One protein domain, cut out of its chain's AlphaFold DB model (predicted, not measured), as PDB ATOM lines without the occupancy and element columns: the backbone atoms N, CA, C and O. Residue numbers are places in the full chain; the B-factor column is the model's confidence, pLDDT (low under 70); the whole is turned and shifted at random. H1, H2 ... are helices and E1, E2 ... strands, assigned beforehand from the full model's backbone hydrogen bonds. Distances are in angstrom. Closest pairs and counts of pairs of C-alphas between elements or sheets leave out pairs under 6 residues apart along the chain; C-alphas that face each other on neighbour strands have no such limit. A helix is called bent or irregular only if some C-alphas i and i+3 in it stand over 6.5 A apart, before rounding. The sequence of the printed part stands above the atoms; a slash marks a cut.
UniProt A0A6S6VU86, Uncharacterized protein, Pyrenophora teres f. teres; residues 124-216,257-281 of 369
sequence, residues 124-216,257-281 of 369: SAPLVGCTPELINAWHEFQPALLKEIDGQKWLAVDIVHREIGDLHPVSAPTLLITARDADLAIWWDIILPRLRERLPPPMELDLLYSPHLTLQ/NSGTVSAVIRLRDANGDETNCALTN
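AT A GLANCE: This is residues 124 to 216 and 257 to 281 of the 369 residues of an uncharacterized protein of Pyrenophora teres f. teres (UniProt A0A6S6VU86). What shape is this? A small, strongly twisted sheet of E1, E2 and E3 has H2 over E3 and H1 grazing it, while the hairpin E4 and E5 reaches away as an arm that makes the length. What builds it? The printed part has 118 residues, with two named helices and five named strands in the order H1 E1 E2 H2 E3 E4 E5, class mixed; sheet E1 E2 E3 is mixed, sheet E4 E5 antiparallel. How compact is it? It is loose, radius of gyration of the C-alphas 16.9 A, and spans 56 by 32 by 30 A.

IN THESE COORDINATES: Where are the strands? E1 is residues 154 to 164, 24.6 A; E2 170 to 179, 25.6 A; E3 204 to 209; E4 261 to 268; E5 274 to 280, ending at C-alpha 280 (40.680, -21.857, 19.749). E1 bends by 74 degrees at residue 161, E2 by 65 degrees at residue 173. And the helices? H1, residues 132 to 148, 24.9 A, begins at C-alpha 132 (29.058, -43.531, 26.400); H2 is residues 185 to 197. H1 is irregular, only just, with C-alphas 140 and 143 6.9 A apart; H2 is irregular, with C-alphas 189 and 192 7.2 A apart.

HOW THE PARTS SIT: How do the strands pair? Hairpin E1 and E2 is antiparallel, N 158 to O 176 2.9 A; E2 and E3 are parallel, N 177 to O 206 2.9 A; hairpin E4 and E5 is antiparallel, N 265 to O 277 2.8 A. E4 and E5 are apart from E1, E2, E3, H1 and H2. Where are the helices? E2, H2 and E3 form a strand-helix-strand unit, parallel neighbour strands with a helix between, its crossover right-handed; H2 is over E3, closest C-alphas Arg 196 and Leu 205, 6.9 A. H1 only grazes the sheet with residues 134 to 146, and its residues 144 to 148 alone touch H2, residues 191 to 195 alone, closest C-alphas Glu 148 and Ile 191, 6.2 A, opposite ways at a shallow tilt of 34 degrees, only just short of steep. Are their backbones complete? O i to N i+4 pairs are within hydrogen-bond range in 11 of 13 for H1 and 6 of 9 for H2.

THE WHOLE: How far does it reach? The two C-alphas farthest apart, of Leu 167 and Asn 271, are 59.6 A apart. Is anything missing? Residues 217 to 256 are not printed, and C-alphas 216 and 257 are 18.3 A apart; of the links printed whole, none is long. Where is confidence low? Residues 125 to 129, 211 to 216, 257 to 268, 270 and 275 to 281 have pLDDT under 70.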
ATOM      1  N   SER A 124      30.890 -32.153   6.353       73.81
ATOM      2  CA  SER A 124      30.944 -32.734   7.694       73.81
ATOM      3  C   SER A 124      29.950 -32.005   8.586       73.81
ATOM      4  O   SER A 124      29.787 -30.792   8.468       73.81
ATOM      5  N   ALA A 125      29.296 -32.740   9.474       69.75
ATOM      6  CA  ALA A 125      28.375 -32.195  10.459       69.75
ATOM      7  C   ALA A 125      28.883 -32.480  11.881       69.75
ATOM      8  O   ALA A 125      29.676 -33.408  12.083       69.75
ATOM      9  N   PRO A 126      28.432 -31.715  12.890       66.81
ATOM     10  CA  PRO A 126      28.684 -32.053  14.283       66.81
ATOM     11  C   PRO A 126      28.209 -33.472  14.603       66.81
ATOM     12  O   PRO A 126      27.189 -33.937  14.089       66.81
ATOM     13  N   LEU A 127      28.937 -34.157  15.480       69.12
ATOM     14  CA  LEU A 127      28.523 -35.463  15.969       69.12
ATOM     15  C   LEU A 127      27.315 -35.301  16.904       69.12
ATOM     16  O   LEU A 127      27.445 -34.837  18.036       69.12
ATOM     17  N   VAL A 128      26.125 -35.665  16.423       68.44
ATOM     18  CA  VAL A 128      24.887 -35.641  17.213       68.44
ATOM     19  C   VAL A 128      24.677 -37.007  17.864       68.44
ATOM     20  O   VAL A 128      24.800 -38.035  17.205       68.44
ATOM     21  N   GLY A 129      24.331 -37.024  19.154       65.31
ATOM     22  CA  GLY A 129      23.964 -38.262  19.851       65.31
ATOM     23  C   GLY A 129      25.147 -39.149  20.256       65.31
ATOM     24  O   GLY A 129      25.055 -40.367  20.144       65.31
ATOM     25  N   CYS A 130      26.248 -38.561  20.742       72.69
ATOM     26  CA  CYS A 130      27.355 -39.321  21.332       72.69
ATOM     27  C   CYS A 130      26.865 -40.252  22.447       72.69
ATOM     28  O   CYS A 130      26.281 -39.792  23.431       72.69
ATOM     29  N   THR A 131      27.162 -41.546  22.326       80.19
ATOM     30  CA  THR A 131      26.881 -42.527  23.377       80.19
ATOM     31  C   THR A 131      28.110 -42.736  24.271       80.19
ATOM     32  O   THR A 131      29.242 -42.509  23.825       80.19
ATOM     33  N   PRO A 132      27.935 -43.177  25.531       79.75
ATOM     34  CA  PRO A 132      29.058 -43.531  26.400       79.75
ATOM     35  C   PRO A 132      30.001 -44.568  25.775       79.75
ATOM     36  O   PRO A 132      31.213 -44.484  25.957       79.75
ATOM     37  N   GLU A 133      29.466 -45.513  24.997       86.69
ATOM     38  CA  GLU A 133      30.242 -46.544  24.304       86.69
ATOM     39  C   GLU A 133      31.176 -45.923  23.262       86.69
ATOM     40  O   GLU A 133      32.359 -46.254  23.233       86.69
ATOM     41  N   LEU A 134      30.677 -44.975  22.459       82.50
ATOM     42  CA  LEU A 134      31.477 -44.269  21.457       82.50
ATOM     43  C   LEU A 134      32.594 -43.436  22.105       82.50
ATOM     44  O   LEU A 134      33.727 -43.429  21.624       82.50
ATOM     45  N   ILE A 135      32.285 -42.758  23.215       79.94
ATOM     46  CA  ILE A 135      33.247 -41.947  23.975       79.94
ATOM     47  C   ILE A 135      34.352 -42.828  24.569       79.94
ATOM     48  O   ILE A 135      35.533 -42.495  24.466       79.94
ATOM     49  N   ASN A 136      33.985 -43.959  25.174       83.69
ATOM     50  CA  ASN A 136      34.950 -44.896  25.747       83.69
ATOM     51  C   ASN A 136      35.826 -45.525  24.658       83.69
ATOM     52  O   ASN A 136      37.047 -45.543  24.793       83.69
ATOM     53  N   ALA A 137      35.220 -45.952  23.547       88.50
ATOM     54  CA  ALA A 137      35.936 -46.500  22.402       88.50
ATOM     55  C   ALA A 137      36.950 -45.500  21.819       88.50
ATOM     56  O   ALA A 137      38.091 -45.864  21.531       88.50
ATOM     57  N   TRP A 138      36.568 -44.223  21.703       86.56
ATOM     58  CA  TRP A 138      37.494 -43.160  21.316       86.56
ATOM     59  C   TRP A 138      38.657 -43.019  22.304       86.56
ATOM     60  O   TRP A 138      39.816 -42.991  21.889       86.56
ATOM     61  N   HIS A 139      38.368 -42.957  23.606       83.50
ATOM     62  CA  HIS A 139      39.395 -42.821  24.640       83.50
ATOM     63  C   HIS A 139      40.416 -43.964  24.622       83.50
ATOM     64  O   HIS A 139      41.604 -43.722  24.839       83.50
ATOM     65  N   GLU A 140      39.978 -45.191  24.345       91.06
ATOM     66  CA  GLU A 140      40.863 -46.351  24.219       91.06
ATOM     67  C   GLU A 140      41.698 -46.320  22.930       91.06
ATOM     68  O   GLU A 140      42.868 -46.711  22.933       91.06
ATOM     69  N   PHE A 141      41.125 -45.828  21.829       93.50
ATOM     70  CA  PHE A 141      41.791 -45.766  20.528       93.50
ATOM     71  C   PHE A 141      42.797 -44.609  20.410       93.50
ATOM     72  O   PHE A 141      43.845 -44.757  19.775       93.50
ATOM     73  N   GLN A 142      42.525 -43.469  21.045       89.44
ATOM     74  CA  GLN A 142      43.298 -42.232  20.896       89.44
ATOM     75  C   GLN A 142      44.822 -42.395  21.106       89.44
ATOM     76  O   GLN A 142      45.582 -41.884  20.280       89.44
ATOM     77  N   PRO A 143      45.335 -43.105  22.134       89.19
ATOM     78  CA  PRO A 143      46.782 -43.270  22.304       89.19
ATOM     79  C   PRO A 143      47.439 -44.030  21.149       89.19
ATOM     80  O   PRO A 143      48.572 -43.735  20.770       89.19
ATOM     81  N   ALA A 144      46.732 -45.011  20.580       93.94
ATOM     82  CA  ALA A 144      47.209 -45.770  19.432       93.94
ATOM     83  C   ALA A 144      47.269 -44.899  18.179       93.94
ATOM     84  O   ALA A 144      48.279 -44.918  17.481       93.94
ATOM     85  N   LEU A 145      46.222 -44.101  17.951       94.44
ATOM     86  CA  LEU A 145      46.182 -43.122  16.874       94.44
ATOM     87  C   LEU A 145      47.384 -42.181  16.935       94.44
ATOM     88  O   LEU A 145      48.142 -42.093  15.974       94.44
ATOM     89  N   LEU A 146      47.560 -41.501  18.073       91.88
ATOM     90  CA  LEU A 146      48.605 -40.493  18.252       91.88
ATOM     91  C   LEU A 146      50.005 -41.076  18.064       91.88
ATOM     92  O   LEU A 146      50.873 -40.408  17.513       91.88
ATOM     93  N   LYS A 147      50.214 -42.329  18.480       94.12
ATOM     94  CA  LYS A 147      51.476 -43.039  18.271       94.12
ATOM     95  C   LYS A 147      51.744 -43.348  16.794       94.12
ATOM     96  O   LYS A 147      52.884 -43.228  16.366       94.12
ATOM     97  N   GLU A 148      50.739 -43.777  16.030       97.31
ATOM     98  CA  GLU A 148      50.930 -44.119  14.608       97.31
ATOM     99  C   GLU A 148      51.160 -42.886  13.728       97.31
ATOM    100  O   GLU A 148      51.901 -42.965  12.753       97.31
ATOM    101  N   ILE A 149      50.549 -41.747  14.067       95.12
ATOM    102  CA  ILE A 149      50.732 -40.490  13.319       95.12
ATOM    103  C   ILE A 149      51.925 -39.662  13.816       95.12
ATOM    104  O   ILE A 149      52.185 -38.574  13.293       95.12
ATOM    105  N   ASP A 150      52.648 -40.153  14.826       93.06
ATOM    106  CA  ASP A 150      53.818 -39.473  15.368       93.06
ATOM    107  C   ASP A 150      54.898 -39.286  14.289       93.06
ATOM    108  O   ASP A 150      55.107 -40.122  13.403       93.06
ATOM    109  N   GLY A 151      55.560 -38.132  14.322       90.00
ATOM    110  CA  GLY A 151      56.534 -37.727  13.305       90.00
ATOM    111  C   GLY A 151      55.957 -37.281  11.951       90.00
ATOM    112  O   GLY A 151      56.731 -36.807  11.118       90.00
ATOM    113  N   GLN A 152      54.641 -37.373  11.718       94.19
ATOM    114  CA  GLN A 152      53.999 -36.810  10.519       94.19
ATOM    115  C   GLN A 152      53.600 -35.342  10.714       94.19
ATOM    116  O   GLN A 152      53.450 -34.861  11.838       94.19
ATOM    117  N   LYS A 153      53.364 -34.612   9.617       86.69
ATOM    118  CA  LYS A 153      52.924 -33.205   9.647       86.69
ATOM    119  C   LYS A 153      51.400 -33.080   9.733       86.69
ATOM    120  O   LYS A 153      50.785 -32.345   8.952       86.69
ATOM    121  N   TRP A 154      50.796 -33.791  10.682       86.69
ATOM    122  CA  TRP A 154      49.370 -33.670  10.983       86.69
ATOM    123  C   TRP A 154      49.065 -32.366  11.739       86.69
ATOM    124  O   TRP A 154      49.948 -31.763  12.351       86.69
ATOM    125  N   LEU A 155      47.826 -31.890  11.634       75.00
ATOM    126  CA  LEU A 155      47.381 -30.595  12.156       75.00
ATOM    127  C   LEU A 155      46.288 -30.743  13.208       75.00
ATOM    128  O   LEU A 155      46.404 -30.173  14.289       75.00
ATOM    129  N   ALA A 156      45.237 -31.490  12.884       78.75
ATOM    130  CA  ALA A 156      44.111 -31.729  13.770       78.75
ATOM    131  C   ALA A 156      43.543 -33.132  13.557       78.75
ATOM    132  O   ALA A 156      43.668 -33.715  12.474       78.75
ATOM    133  N   VAL A 157      42.915 -33.635  14.615       81.50
ATOM    134  CA  VAL A 157      42.106 -34.846  14.609       81.50
ATOM    135  C   VAL A 157      40.745 -34.488  15.188       81.50
ATOM    136  O   VAL A 157      40.666 -34.055  16.337       81.50
ATOM    137  N   ASP A 158      39.694 -34.720  14.413       80.00
ATOM    138  CA  ASP A 158      38.316 -34.422  14.787       80.00
ATOM    139  C   ASP A 158      37.436 -35.658  14.592       80.00
ATOM    140  O   ASP A 158      37.687 -36.476  13.712       80.00
ATOM    141  N   ILE A 159      36.379 -35.795  15.395       81.31
ATOM    142  CA  ILE A 159      35.323 -36.781  15.143       81.31
ATOM    143  C   ILE A 159      34.088 -36.020  14.699       81.31
ATOM    144  O   ILE A 159      33.535 -35.215  15.448       81.31
ATOM    145  N   VAL A 160      33.654 -36.295  13.479       80.56
ATOM    146  CA  VAL A 160      32.510 -35.632  12.858       80.56
ATOM    147  C   VAL A 160      31.460 -36.652  12.454       80.56
ATOM    148  O   VAL A 160      31.710 -37.854  12.414       80.56
ATOM    149  N   HIS A 161      30.279 -36.173  12.112       79.38
ATOM    150  CA  HIS A 161      29.285 -36.960  11.410       79.38
ATOM    151  C   HIS A 161      29.457 -36.758   9.901       79.38
ATOM    152  O   HIS A 161      29.451 -35.618   9.428       79.38
ATOM    153  N   ARG A 162      29.605 -37.849   9.142       84.81
ATOM    154  CA  ARG A 162      29.584 -37.809   7.673       84.81
ATOM    155  C   ARG A 162      28.475 -38.693   7.140       84.81
ATOM    156  O   ARG A 162      28.203 -39.755   7.691       84.81
ATOM    157  N   GLU A 163      27.876 -38.232   6.053       88.81
ATOM    158  CA  GLU A 163      26.868 -38.949   5.284       88.81
ATOM    159  C   GLU A 163      27.402 -39.186   3.870       88.81
ATOM    160  O   GLU A 163      27.994 -38.288   3.264       88.81
ATOM    161  N   ILE A 164      27.192 -40.395   3.359       91.56
ATOM    162  CA  ILE A 164      27.581 -40.836   2.022       91.56
ATOM    163  C   ILE A 164      26.344 -41.376   1.302       91.56
ATOM    164  O   ILE A 164      25.546 -42.104   1.897       91.56
ATOM    165  N   GLY A 165      26.222 -41.071   0.011       92.69
ATOM    166  CA  GLY A 165      25.150 -41.562  -0.851       92.69
ATOM    167  C   GLY A 165      23.920 -40.665  -0.935       92.69
ATOM    168  O   GLY A 165      23.778 -39.681  -0.210       92.69
ATOM    169  N   ASP A 166      23.033 -41.023  -1.862       92.19
ATOM    170  CA  ASP A 166      21.790 -40.295  -2.158       92.19
ATOM    171  C   ASP A 166      20.548 -41.133  -1.863       92.19
ATOM    172  O   ASP A 166      19.676 -40.726  -1.100       92.19
ATOM    173  N   LEU A 167      20.465 -42.329  -2.454       93.06
ATOM    174  CA  LEU A 167      19.256 -43.147  -2.390       93.06
ATOM    175  C   LEU A 167      19.095 -43.846  -1.035       93.06
ATOM    176  O   LEU A 167      17.980 -43.982  -0.527       93.06
ATOM    177  N   HIS A 168      20.204 -44.315  -0.469       94.00
ATOM    178  CA  HIS A 168      20.242 -45.036   0.801       94.00
ATOM    179  C   HIS A 168      21.329 -44.452   1.708       94.00
ATOM    180  O   HIS A 168      22.260 -45.174   2.063       94.00
ATOM    181  N   PRO A 169      21.250 -43.152   2.051       91.44
ATOM    182  CA  PRO A 169      22.343 -42.448   2.698       91.44
ATOM    183  C   PRO A 169      22.800 -43.198   3.947       91.44
ATOM    184  O   PRO A 169      21.996 -43.560   4.810       91.44
ATOM    185  N   VAL A 170      24.101 -43.464   4.011       90.75
ATOM    186  CA  VAL A 170      24.743 -44.109   5.153       90.75
ATOM    187  C   VAL A 170      25.504 -43.040   5.899       90.75
ATOM    188  O   VAL A 170      26.287 -42.299   5.302       90.75
ATOM    189  N   SER A 171      25.290 -42.974   7.206       89.12
ATOM    190  CA  SER A 171      26.014 -42.057   8.061       89.12
ATOM    191  C   SER A 171      26.774 -42.780   9.160       89.12
ATOM    192  O   SER A 171      26.309 -43.775   9.721       89.12
ATOM    193  N   ALA A 172      27.972 -42.280   9.443       90.44
ATOM    194  CA  ALA A 172      28.862 -42.845  10.443       90.44
ATOM    195  C   ALA A 172      29.651 -41.734  11.150       90.44
ATOM    196  O   ALA A 172      30.040 -40.741  10.514       90.44
ATOM    197  N   PRO A 173      29.931 -41.882  12.458       89.31
ATOM    198  CA  PRO A 173      30.988 -41.113  13.097       89.31
ATOM    199  C   PRO A 173      32.288 -41.339  12.322       89.31
ATOM    200  O   PRO A 173      32.701 -42.474  12.118       89.31
ATOM    201  N   THR A 174      32.924 -40.276  11.856       89.38
ATOM    202  CA  THR A 174      34.147 -40.354  11.059       89.38
ATOM    203  C   THR A 174      35.253 -39.615  11.778       89.38
ATOM    204  O   THR A 174      35.111 -38.434  12.098       89.38
ATOM    205  N   LEU A 175      36.362 -40.308  12.016       90.62
ATOM    206  CA  LEU A 175      37.603 -39.691  12.435       90.62
ATOM    207  C   LEU A 175      38.229 -38.994  11.226       90.62
ATOM    208  O   LEU A 175      38.587 -39.638  10.241       90.62
ATOM    209  N   LEU A 176      38.359 -37.677  11.306       88.00
ATOM    210  CA  LEU A 176      39.032 -36.855  10.317       88.00
ATOM    211  C   LEU A 176      40.415 -36.479  10.816       88.00
ATOM    212  O   LEU A 176      40.559 -35.803  11.831       88.00
ATOM    213  N   ILE A 177      41.430 -36.880  10.062       87.94
ATOM    214  CA  ILE A 177      42.802 -36.421  10.255       87.94
ATOM    215  C   ILE A 177      43.081 -35.360   9.200       87.94
ATOM    216  O   ILE A 177      42.878 -35.594   8.011       87.94
ATOM    217  N   THR A 178      43.583 -34.200   9.608       84.12
ATOM    218  CA  THR A 178      44.098 -33.189   8.678       84.12
ATOM    219  C   THR A 178      45.620 -33.182   8.715       84.12
ATOM    220  O   THR A 178      46.215 -33.180   9.793       84.12
ATOM    221  N   ALA A 179      46.275 -33.174   7.554       85.12
ATOM    222  CA  ALA A 179      47.735 -33.176   7.476       85.12
ATOM    223  C   ALA A 179      48.275 -32.377   6.287       85.12
ATOM    224  O   ALA A 179      47.677 -32.338   5.212       85.12
ATOM    225  N   ARG A 180      49.450 -31.760   6.465       84.12
ATOM    226  CA  ARG A 180      50.159 -31.026   5.396       84.12
ATOM    227  C   ARG A 180      50.799 -31.950   4.374       84.12
ATOM    228  O   ARG A 180      51.090 -31.541   3.258       84.12
ATOM    229  N   ASP A 181      51.083 -33.173   4.789       92.25
ATOM    230  CA  ASP A 181      51.774 -34.195   4.019       92.25
ATOM    231  C   ASP A 181      50.840 -35.352   3.644       92.25
ATOM    232  O   ASP A 181      51.304 -36.445   3.345       92.25
ATOM    233  N   ALA A 182      49.526 -35.102   3.610       92.31
ATOM    234  CA  ALA A 182      48.503 -36.112   3.349       92.31
ATOM    235  C   ALA A 182      48.659 -36.851   2.003       92.31
ATOM    236  O   ALA A 182      48.175 -37.969   1.855       92.31
ATOM    237  N   ASP A 183      49.344 -36.255   1.021       93.00
ATOM    238  CA  ASP A 183      49.644 -36.898  -0.268       93.00
ATOM    239  C   ASP A 183      50.795 -37.922  -0.191       93.00
ATOM    240  O   ASP A 183      51.012 -38.667  -1.148       93.00
ATOM    241  N   LEU A 184      51.556 -37.975   0.910       94.94
ATOM    242  CA  LEU A 184      52.666 -38.918   1.038       94.94
ATOM    243  C   LEU A 184      52.162 -40.360   1.132       94.94
ATOM    244  O   LEU A 184      51.250 -40.676   1.893       94.94
ATOM    245  N   ALA A 185      52.840 -41.257   0.413       94.88
ATOM    246  CA  ALA A 185      52.513 -42.681   0.354       94.88
ATOM    247  C   ALA A 185      52.458 -43.352   1.740       94.88
ATOM    248  O   ALA A 185      51.613 -44.208   1.971       94.88
ATOM    249  N   ILE A 186      53.280 -42.904   2.701       96.88
ATOM    250  CA  ILE A 186      53.302 -43.442   4.072       96.88
ATOM    251  C   ILE A 186      51.929 -43.408   4.759       96.88
ATOM    252  O   ILE A 186      51.583 -44.350   5.477       96.88
ATOM    253  N   TRP A 187      51.124 -42.370   4.507       96.94
ATOM    254  CA  TRP A 187      49.772 -42.276   5.050       96.94
ATOM    255  C   TRP A 187      48.895 -43.422   4.557       96.94
ATOM    256  O   TRP A 187      48.191 -44.050   5.339       96.94
ATOM    257  N   TRP A 188      48.966 -43.716   3.265       94.69
ATOM    258  CA  TRP A 188      48.048 -44.622   2.585       94.69
ATOM    259  C   TRP A 188      48.495 -46.078   2.627       94.69
ATOM    260  O   TRP A 188      47.656 -46.965   2.752       94.69
ATOM    261  N   ASP A 189      49.803 -46.308   2.577       94.94
ATOM    262  CA  ASP A 189      50.383 -47.645   2.490       94.94
ATOM    263  C   ASP A 189      50.653 -48.252   3.874       94.94
ATOM    264  O   ASP A 189      50.754 -49.470   4.003       94.94
ATOM    265  N   ILE A 190      50.795 -47.418   4.916       97.25
ATOM    266  CA  ILE A 190      51.225 -47.867   6.250       97.25
ATOM    267  C   ILE A 190      50.291 -47.365   7.352       97.25
ATOM    268  O   ILE A 190      49.715 -48.178   8.073       97.25
ATOM    269  N   ILE A 191      50.142 -46.046   7.507       97.88
ATOM    270  CA  ILE A 191      49.498 -45.459   8.694       97.88
ATOM    271  C   ILE A 191      47.991 -45.742   8.710       97.88
ATOM    272  O   ILE A 191      47.489 -46.363   9.644       97.88
ATOM    273  N   LEU A 192      47.253 -45.326   7.676       96.62
ATOM    274  CA  LEU A 192      45.797 -45.485   7.625       96.62
ATOM    275  C   LEU A 192      45.352 -46.957   7.648       96.62
ATOM    276  O   LEU A 192      44.408 -47.243   8.384       96.62
ATOM    277  N   PRO A 193      45.995 -47.904   6.932       96.25
ATOM    278  CA  PRO A 193      45.672 -49.324   7.068       96.25
ATOM    279  C   PRO A 193      45.764 -49.828   8.516       96.25
ATOM    280  O   PRO A 193      44.803 -50.404   9.018       96.25
ATOM    281  N   ARG A 194      46.860 -49.525   9.228       97.50
ATOM    282  CA  ARG A 194      47.038 -49.924  10.639       97.50
ATOM    283  C   ARG A 194      46.015 -49.293  11.573       97.50
ATOM    284  O   ARG A 194      45.568 -49.928  12.526       97.50
ATOM    285  N   LEU A 195      45.655 -48.036  11.318       97.25
ATOM    286  CA  LEU A 195      44.618 -47.355  12.084       97.25
ATOM    287  C   LEU A 195      43.248 -47.995  11.854       97.25
ATOM    288  O   LEU A 195      42.539 -48.236  12.825       97.25
ATOM    289  N   ARG A 196      42.900 -48.325  10.603       96.12
ATOM    290  CA  ARG A 196      41.626 -48.972  10.241       96.12
ATOM    291  C   ARG A 196      41.466 -50.353  10.870       96.12
ATOM    292  O   ARG A 196      40.378 -50.669  11.328       96.12
ATOM    293  N   GLU A 197      42.537 -51.141  10.977       96.25
ATOM    294  CA  GLU A 197      42.513 -52.448  11.665       96.25
ATOM    295  C   GLU A 197      42.106 -52.351  13.142       96.25
ATOM    296  O   GLU A 197      41.613 -53.318  13.724       96.25
ATOM    297  N   ARG A 198      42.333 -51.190  13.761       96.19
ATOM    298  CA  ARG A 198      42.097 -50.944  15.188       96.19
ATOM    299  C   ARG A 198      40.960 -49.957  15.441       96.19
ATOM    300  O   ARG A 198      40.699 -49.636  16.599       96.19
ATOM    301  N   LEU A 199      40.335 -49.450  14.383       95.38
ATOM    302  CA  LEU A 199      39.321 -48.416  14.465       95.38
ATOM    303  C   LEU A 199      38.047 -48.998  15.099       95.38
ATOM    304  O   LEU A 199      37.564 -50.037  14.637       95.38
ATOM    305  N   PRO A 200      37.492 -48.378  16.154       93.06
ATOM    306  CA  PRO A 200      36.308 -48.922  16.803       93.06
ATOM    307  C   PRO A 200      35.078 -48.854  15.888       93.06
ATOM    308  O   PRO A 200      34.773 -47.779  15.373       93.06
ATOM    309  N   PRO A 201      34.310 -49.942  15.714       92.56
ATOM    310  CA  PRO A 201      33.052 -49.869  14.980       92.56
ATOM    311  C   PRO A 201      32.022 -49.015  15.750       92.56
ATOM    312  O   PRO A 201      31.978 -49.083  16.980       92.56
ATOM    313  N   PRO A 202      31.161 -48.235  15.067       91.44
ATOM    314  CA  PRO A 202      31.006 -48.116  13.614       91.44
ATOM    315  C   PRO A 202      31.786 -46.925  13.021       91.44
ATOM    316  O   PRO A 202      31.311 -46.311  12.070       91.44
ATOM    317  N   MET A 203      32.911 -46.518  13.621       92.31
ATOM    318  CA  MET A 203      33.641 -45.349  13.137       92.31
ATOM    319  C   MET A 203      34.272 -45.606  11.768       92.31
ATOM    320  O   MET A 203      34.761 -46.698  11.492       92.31
ATOM    321  N   GLU A 204      34.327 -44.556  10.961       93.50
ATOM    322  CA  GLU A 204      35.088 -44.491   9.715       93.50
ATOM    323  C   GLU A 204      36.329 -43.604   9.883       93.50
ATOM    324  O   GLU A 204      36.447 -42.852  10.855       93.50
ATOM    325  N   LEU A 205      37.278 -43.696   8.950       94.06
ATOM    326  CA  LEU A 205      38.531 -42.940   8.991       94.06
ATOM    327  C   LEU A 205      38.852 -42.314   7.640       94.06
ATOM    328  O   LEU A 205      39.066 -43.029   6.653       94.06
ATOM    329  N   ASP A 206      39.021 -40.995   7.658       93.00
ATOM    330  CA  ASP A 206      39.392 -40.202   6.497       93.00
ATOM    331  C   ASP A 206      40.564 -39.259   6.786       93.00
ATOM    332  O   ASP A 206      40.731 -38.715   7.879       93.00
ATOM    333  N   LEU A 207      41.378 -39.059   5.749       94.00
ATOM    334  CA  LEU A 207      42.525 -38.161   5.749       94.00
ATOM    335  C   LEU A 207      42.280 -37.019   4.767       94.00
ATOM    336  O   LEU A 207      41.965 -37.248   3.596       94.00
ATOM    337  N   LEU A 208      42.482 -35.800   5.252       89.69
ATOM    338  CA  LEU A 208      42.343 -34.566   4.503       89.69
ATOM    339  C   LEU A 208      43.682 -33.829   4.429       89.69
ATOM    340  O   LEU A 208      44.412 -33.698   5.411       89.69
ATOM    341  N   TYR A 209      43.986 -33.290   3.259       85.88
ATOM    342  CA  TYR A 209      45.070 -32.345   3.080       85.88
ATOM    343  C   TYR A 209      44.682 -30.988   3.652       85.88
ATOM    344  O   TYR A 209      43.702 -30.381   3.228       85.88
ATOM    345  N   SER A 210      45.512 -30.438   4.527       78.06
ATOM    346  CA  SER A 210      45.407 -29.021   4.838       78.06
ATOM    347  C   SER A 210      46.783 -28.403   5.042       78.06
ATOM    348  O   SER A 210      47.586 -28.945   5.803       78.06
ATOM    349  N   PRO A 211      47.095 -27.263   4.395       68.50
ATOM    350  CA  PRO A 211      48.362 -26.580   4.621       68.50
ATOM    351  C   PRO A 211      48.366 -25.868   5.981       68.50
ATOM    352  O   PRO A 211      49.420 -25.702   6.600       68.50
ATOM    353  N   HIS A 212      47.198 -25.471   6.484       61.00
ATOM    354  CA  HIS A 212      47.024 -24.692   7.708       61.00
ATOM    355  C   HIS A 212      45.772 -25.155   8.464       61.00
ATOM    356  O   HIS A 212      44.951 -25.888   7.924       61.00
ATOM    357  N   LEU A 213      45.602 -24.733   9.716       51.88
ATOM    358  CA  LEU A 213      44.298 -24.855  10.369       51.88
ATOM    359  C   LEU A 213      43.359 -23.847   9.694       51.88
ATOM    360  O   LEU A 213      43.565 -22.641   9.812       51.88
ATOM    361  N   THR A 214      42.387 -24.334   8.929       39.84
ATOM    362  CA  THR A 214      41.428 -23.494   8.198       39.84
ATOM    363  C   THR A 214      40.102 -23.445   8.945       39.84
ATOM    364  O   THR A 214      39.493 -24.483   9.184       39.84
ATOM    365  N   LEU A 215      39.636 -22.235   9.275       39.06
ATOM    366  CA  LEU A 215      38.224 -21.987   9.568       39.06
ATOM    367  C   LEU A 215      37.460 -22.032   8.245       39.06
ATOM    368  O   LEU A 215      37.743 -21.233   7.354       39.06
ATOM    369  N   GLN A 216      36.458 -22.896   8.140       38.53
ATOM    370  CA  GLN A 216      35.326 -22.598   7.273       38.53
ATOM    371  C   GLN A 216      34.329 -21.799   8.108       38.53
ATOM    372  O   GLN A 216      33.625 -22.346   8.952       38.53
ATOM    373  N   ASN A 257      47.526 -30.575  20.341       37.41
ATOM    374  CA  ASN A 257      46.859 -30.520  19.031       37.41
ATOM    375  C   ASN A 257      45.336 -30.796  18.995       37.41
ATOM    376  O   ASN A 257      44.849 -31.459  18.082       37.41
ATOM    377  N   SER A 258      44.560 -30.240  19.933       37.59
ATOM    378  CA  SER A 258      43.101 -30.086  19.769       37.59
ATOM    379  C   SER A 258      42.751 -28.621  19.505       37.59
ATOM    380  O   SER A 258      43.139 -27.764  20.300       37.59
ATOM    381  N   GLY A 259      41.999 -28.306  18.449       41.03
ATOM    382  CA  GLY A 259      41.551 -26.931  18.242       41.03
ATOM    383  C   GLY A 259      40.486 -26.770  17.168       41.03
ATOM    384  O   GLY A 259      40.791 -26.813  15.983       41.03
ATOM    385  N   THR A 260      39.260 -26.449  17.582       44.97
ATOM    386  CA  THR A 260      38.340 -25.680  16.738       44.97
ATOM    387  C   THR A 260      38.728 -24.213  16.884       44.97
ATOM    388  O   THR A 260      38.696 -23.684  17.995       44.97
ATOM    389  N   VAL A 261      39.137 -23.548  15.805       40.75
ATOM    390  CA  VAL A 261      39.463 -22.116  15.856       40.75
ATOM    391  C   VAL A 261      38.156 -21.311  15.878       40.75
ATOM    392  O   VAL A 261      37.345 -21.426  14.969       40.75
ATOM    393  N   SER A 262      37.956 -20.528  16.937       40.34
ATOM    394  CA  SER A 262      36.834 -19.609  17.181       40.34
ATOM    395  C   SER A 262      36.964 -18.307  16.398       40.34
ATOM    396  O   SER A 262      35.999 -17.779  15.858       40.34
ATOM    397  N   ALA A 263      38.181 -17.764  16.358       36.44
ATOM    398  CA  ALA A 263      38.469 -16.474  15.753       36.44
ATOM    399  C   ALA A 263      39.950 -16.378  15.387       36.44
ATOM    400  O   ALA A 263      40.799 -17.003  16.015       36.44
ATOM    401  N   VAL A 264      40.280 -15.557  14.395       40.50
ATOM    402  CA  VAL A 264      41.662 -15.162  14.106       40.50
ATOM    403  C   VAL A 264      41.813 -13.706  14.524       40.50
ATOM    404  O   VAL A 264      41.047 -12.850  14.085       40.50
ATOM    405  N   ILE A 265      42.781 -13.420  15.389       40.06
ATOM    406  CA  ILE A 265      43.106 -12.064  15.833       40.06
ATOM    407  C   ILE A 265      44.478 -11.664  15.310       40.06
ATOM    408  O   ILE A 265      45.398 -12.477  15.250       40.06
ATOM    409  N   ARG A 266      44.628 -10.392  14.953       46.16
ATOM    410  CA  ARG A 266      45.917  -9.811  14.585       46.16
ATOM    411  C   ARG A 266      46.439  -9.008  15.766       46.16
ATOM    412  O   ARG A 266      45.849  -7.994  16.133       46.16
ATOM    413  N   LEU A 267      47.509  -9.492  16.379       45.28
ATOM    414  CA  LEU A 267      48.194  -8.820  17.476       45.28
ATOM    415  C   LEU A 267      49.303  -7.944  16.902       45.28
ATOM    416  O   LEU A 267      49.999  -8.366  15.984       45.28
ATOM    417  N   ARG A 268      49.465  -6.734  17.436       64.12
ATOM    418  CA  ARG A 268      50.580  -5.842  17.110       64.12
ATOM    419  C   ARG A 268      51.418  -5.640  18.364       64.12
ATOM    420  O   ARG A 268      50.858  -5.308  19.410       64.12
ATOM    421  N   ASP A 269      52.720  -5.870  18.270       71.00
ATOM    422  CA  ASP A 269      53.626  -5.682  19.399       71.00
ATOM    423  C   ASP A 269      53.977  -4.194  19.621       71.00
ATOM    424  O   ASP A 269      53.507  -3.299  18.911       71.00
ATOM    425  N   ALA A 270      54.802  -3.914  20.634       68.31
ATOM    426  CA  ALA A 270      55.234  -2.551  20.950       68.31
ATOM    427  C   ALA A 270      56.142  -1.922  19.873       68.31
ATOM    428  O   ALA A 270      56.275  -0.698  19.838       68.31
ATOM    429  N   ASN A 271      56.748  -2.737  19.007       83.31
ATOM    430  CA  ASN A 271      57.595  -2.302  17.896       83.31
ATOM    431  C   ASN A 271      56.784  -2.065  16.611       83.31
ATOM    432  O   ASN A 271      57.297  -1.483  15.658       83.31
ATOM    433  N   GLY A 272      55.509  -2.459  16.600       80.12
ATOM    434  CA  GLY A 272      54.618  -2.342  15.453       80.12
ATOM    435  C   GLY A 272      54.525  -3.610  14.605       80.12
ATOM    436  O   GLY A 272      53.808  -3.591  13.603       80.12
ATOM    437  N   ASP A 273      55.181  -4.697  15.010       75.94
ATOM    438  CA  ASP A 273      55.185  -5.963  14.285       75.94
ATOM    439  C   ASP A 273      53.852  -6.691  14.471       75.94
ATOM    440  O   ASP A 273      53.349  -6.849  15.587       75.94
ATOM    441  N   GLU A 274      53.258  -7.132  13.362       72.44
ATOM    442  CA  GLU A 274      51.964  -7.809  13.360       72.44
ATOM    443  C   GLU A 274      52.126  -9.334  13.343       72.44
ATOM    444  O   GLU A 274      52.840  -9.894  12.513       72.44
ATOM    445  N   THR A 275      51.410 -10.022  14.232       48.59
ATOM    446  CA  THR A 275      51.318 -11.485  14.290       48.59
ATOM    447  C   THR A 275      49.856 -11.911  14.207       48.59
ATOM    448  O   THR A 275      49.015 -11.440  14.974       48.59
ATOM    449  N   ASN A 276      49.540 -12.827  13.293       45.59
ATOM    450  CA  ASN A 276      48.219 -13.448  13.226       45.59
ATOM    451  C   ASN A 276      48.161 -14.626  14.205       45.59
ATOM    452  O   ASN A 276      48.983 -15.539  14.137       45.59
ATOM    453  N   CYS A 277      47.178 -14.616  15.099       40.97
ATOM    454  CA  CYS A 277      46.953 -15.646  16.102       40.97
ATOM    455  C   CYS A 277      45.561 -16.255  15.924       40.97
ATOM    456  O   CYS A 277      44.587 -15.546  15.687       40.97
ATOM    457  N   ALA A 278      45.461 -17.570  16.070       43.06
ATOM    458  CA  ALA A 278      44.198 -18.293  16.093       43.06
ATOM    459  C   ALA A 278      43.738 -18.457  17.552       43.06
ATOM    460  O   ALA A 278      44.471 -18.998  18.376       43.06
ATOM    461  N   LEU A 279      42.539 -17.979  17.878       41.97
ATOM    462  CA  LEU A 279      41.836 -18.266  19.124       41.97
ATOM    463  C   LEU A 279      41.103 -19.590  18.947       41.97
ATOM    464  O   LEU A 279      40.177 -19.657  18.146       41.97
ATOM    465  N   THR A 280      41.491 -20.637  19.666       43.91
ATOM    466  CA  THR A 280      40.680 -21.857  19.749       43.91
ATOM    467  C   THR A 280      39.475 -21.609  20.664       43.91
ATOM    468  O   THR A 280      39.552 -20.792  21.582       43.91
ATOM    469  N   ASN A 281      38.325 -22.222  20.368       46.03
ATOM    470  CA  ASN A 281      37.104 -22.109  21.174       46.03
ATOM    471  C   ASN A 281      37.403 -22.378  22.661       46.03
ATOM    472  O   ASN A 281      38.279 -23.175  22.995       46.03
TER     473      ASN A 281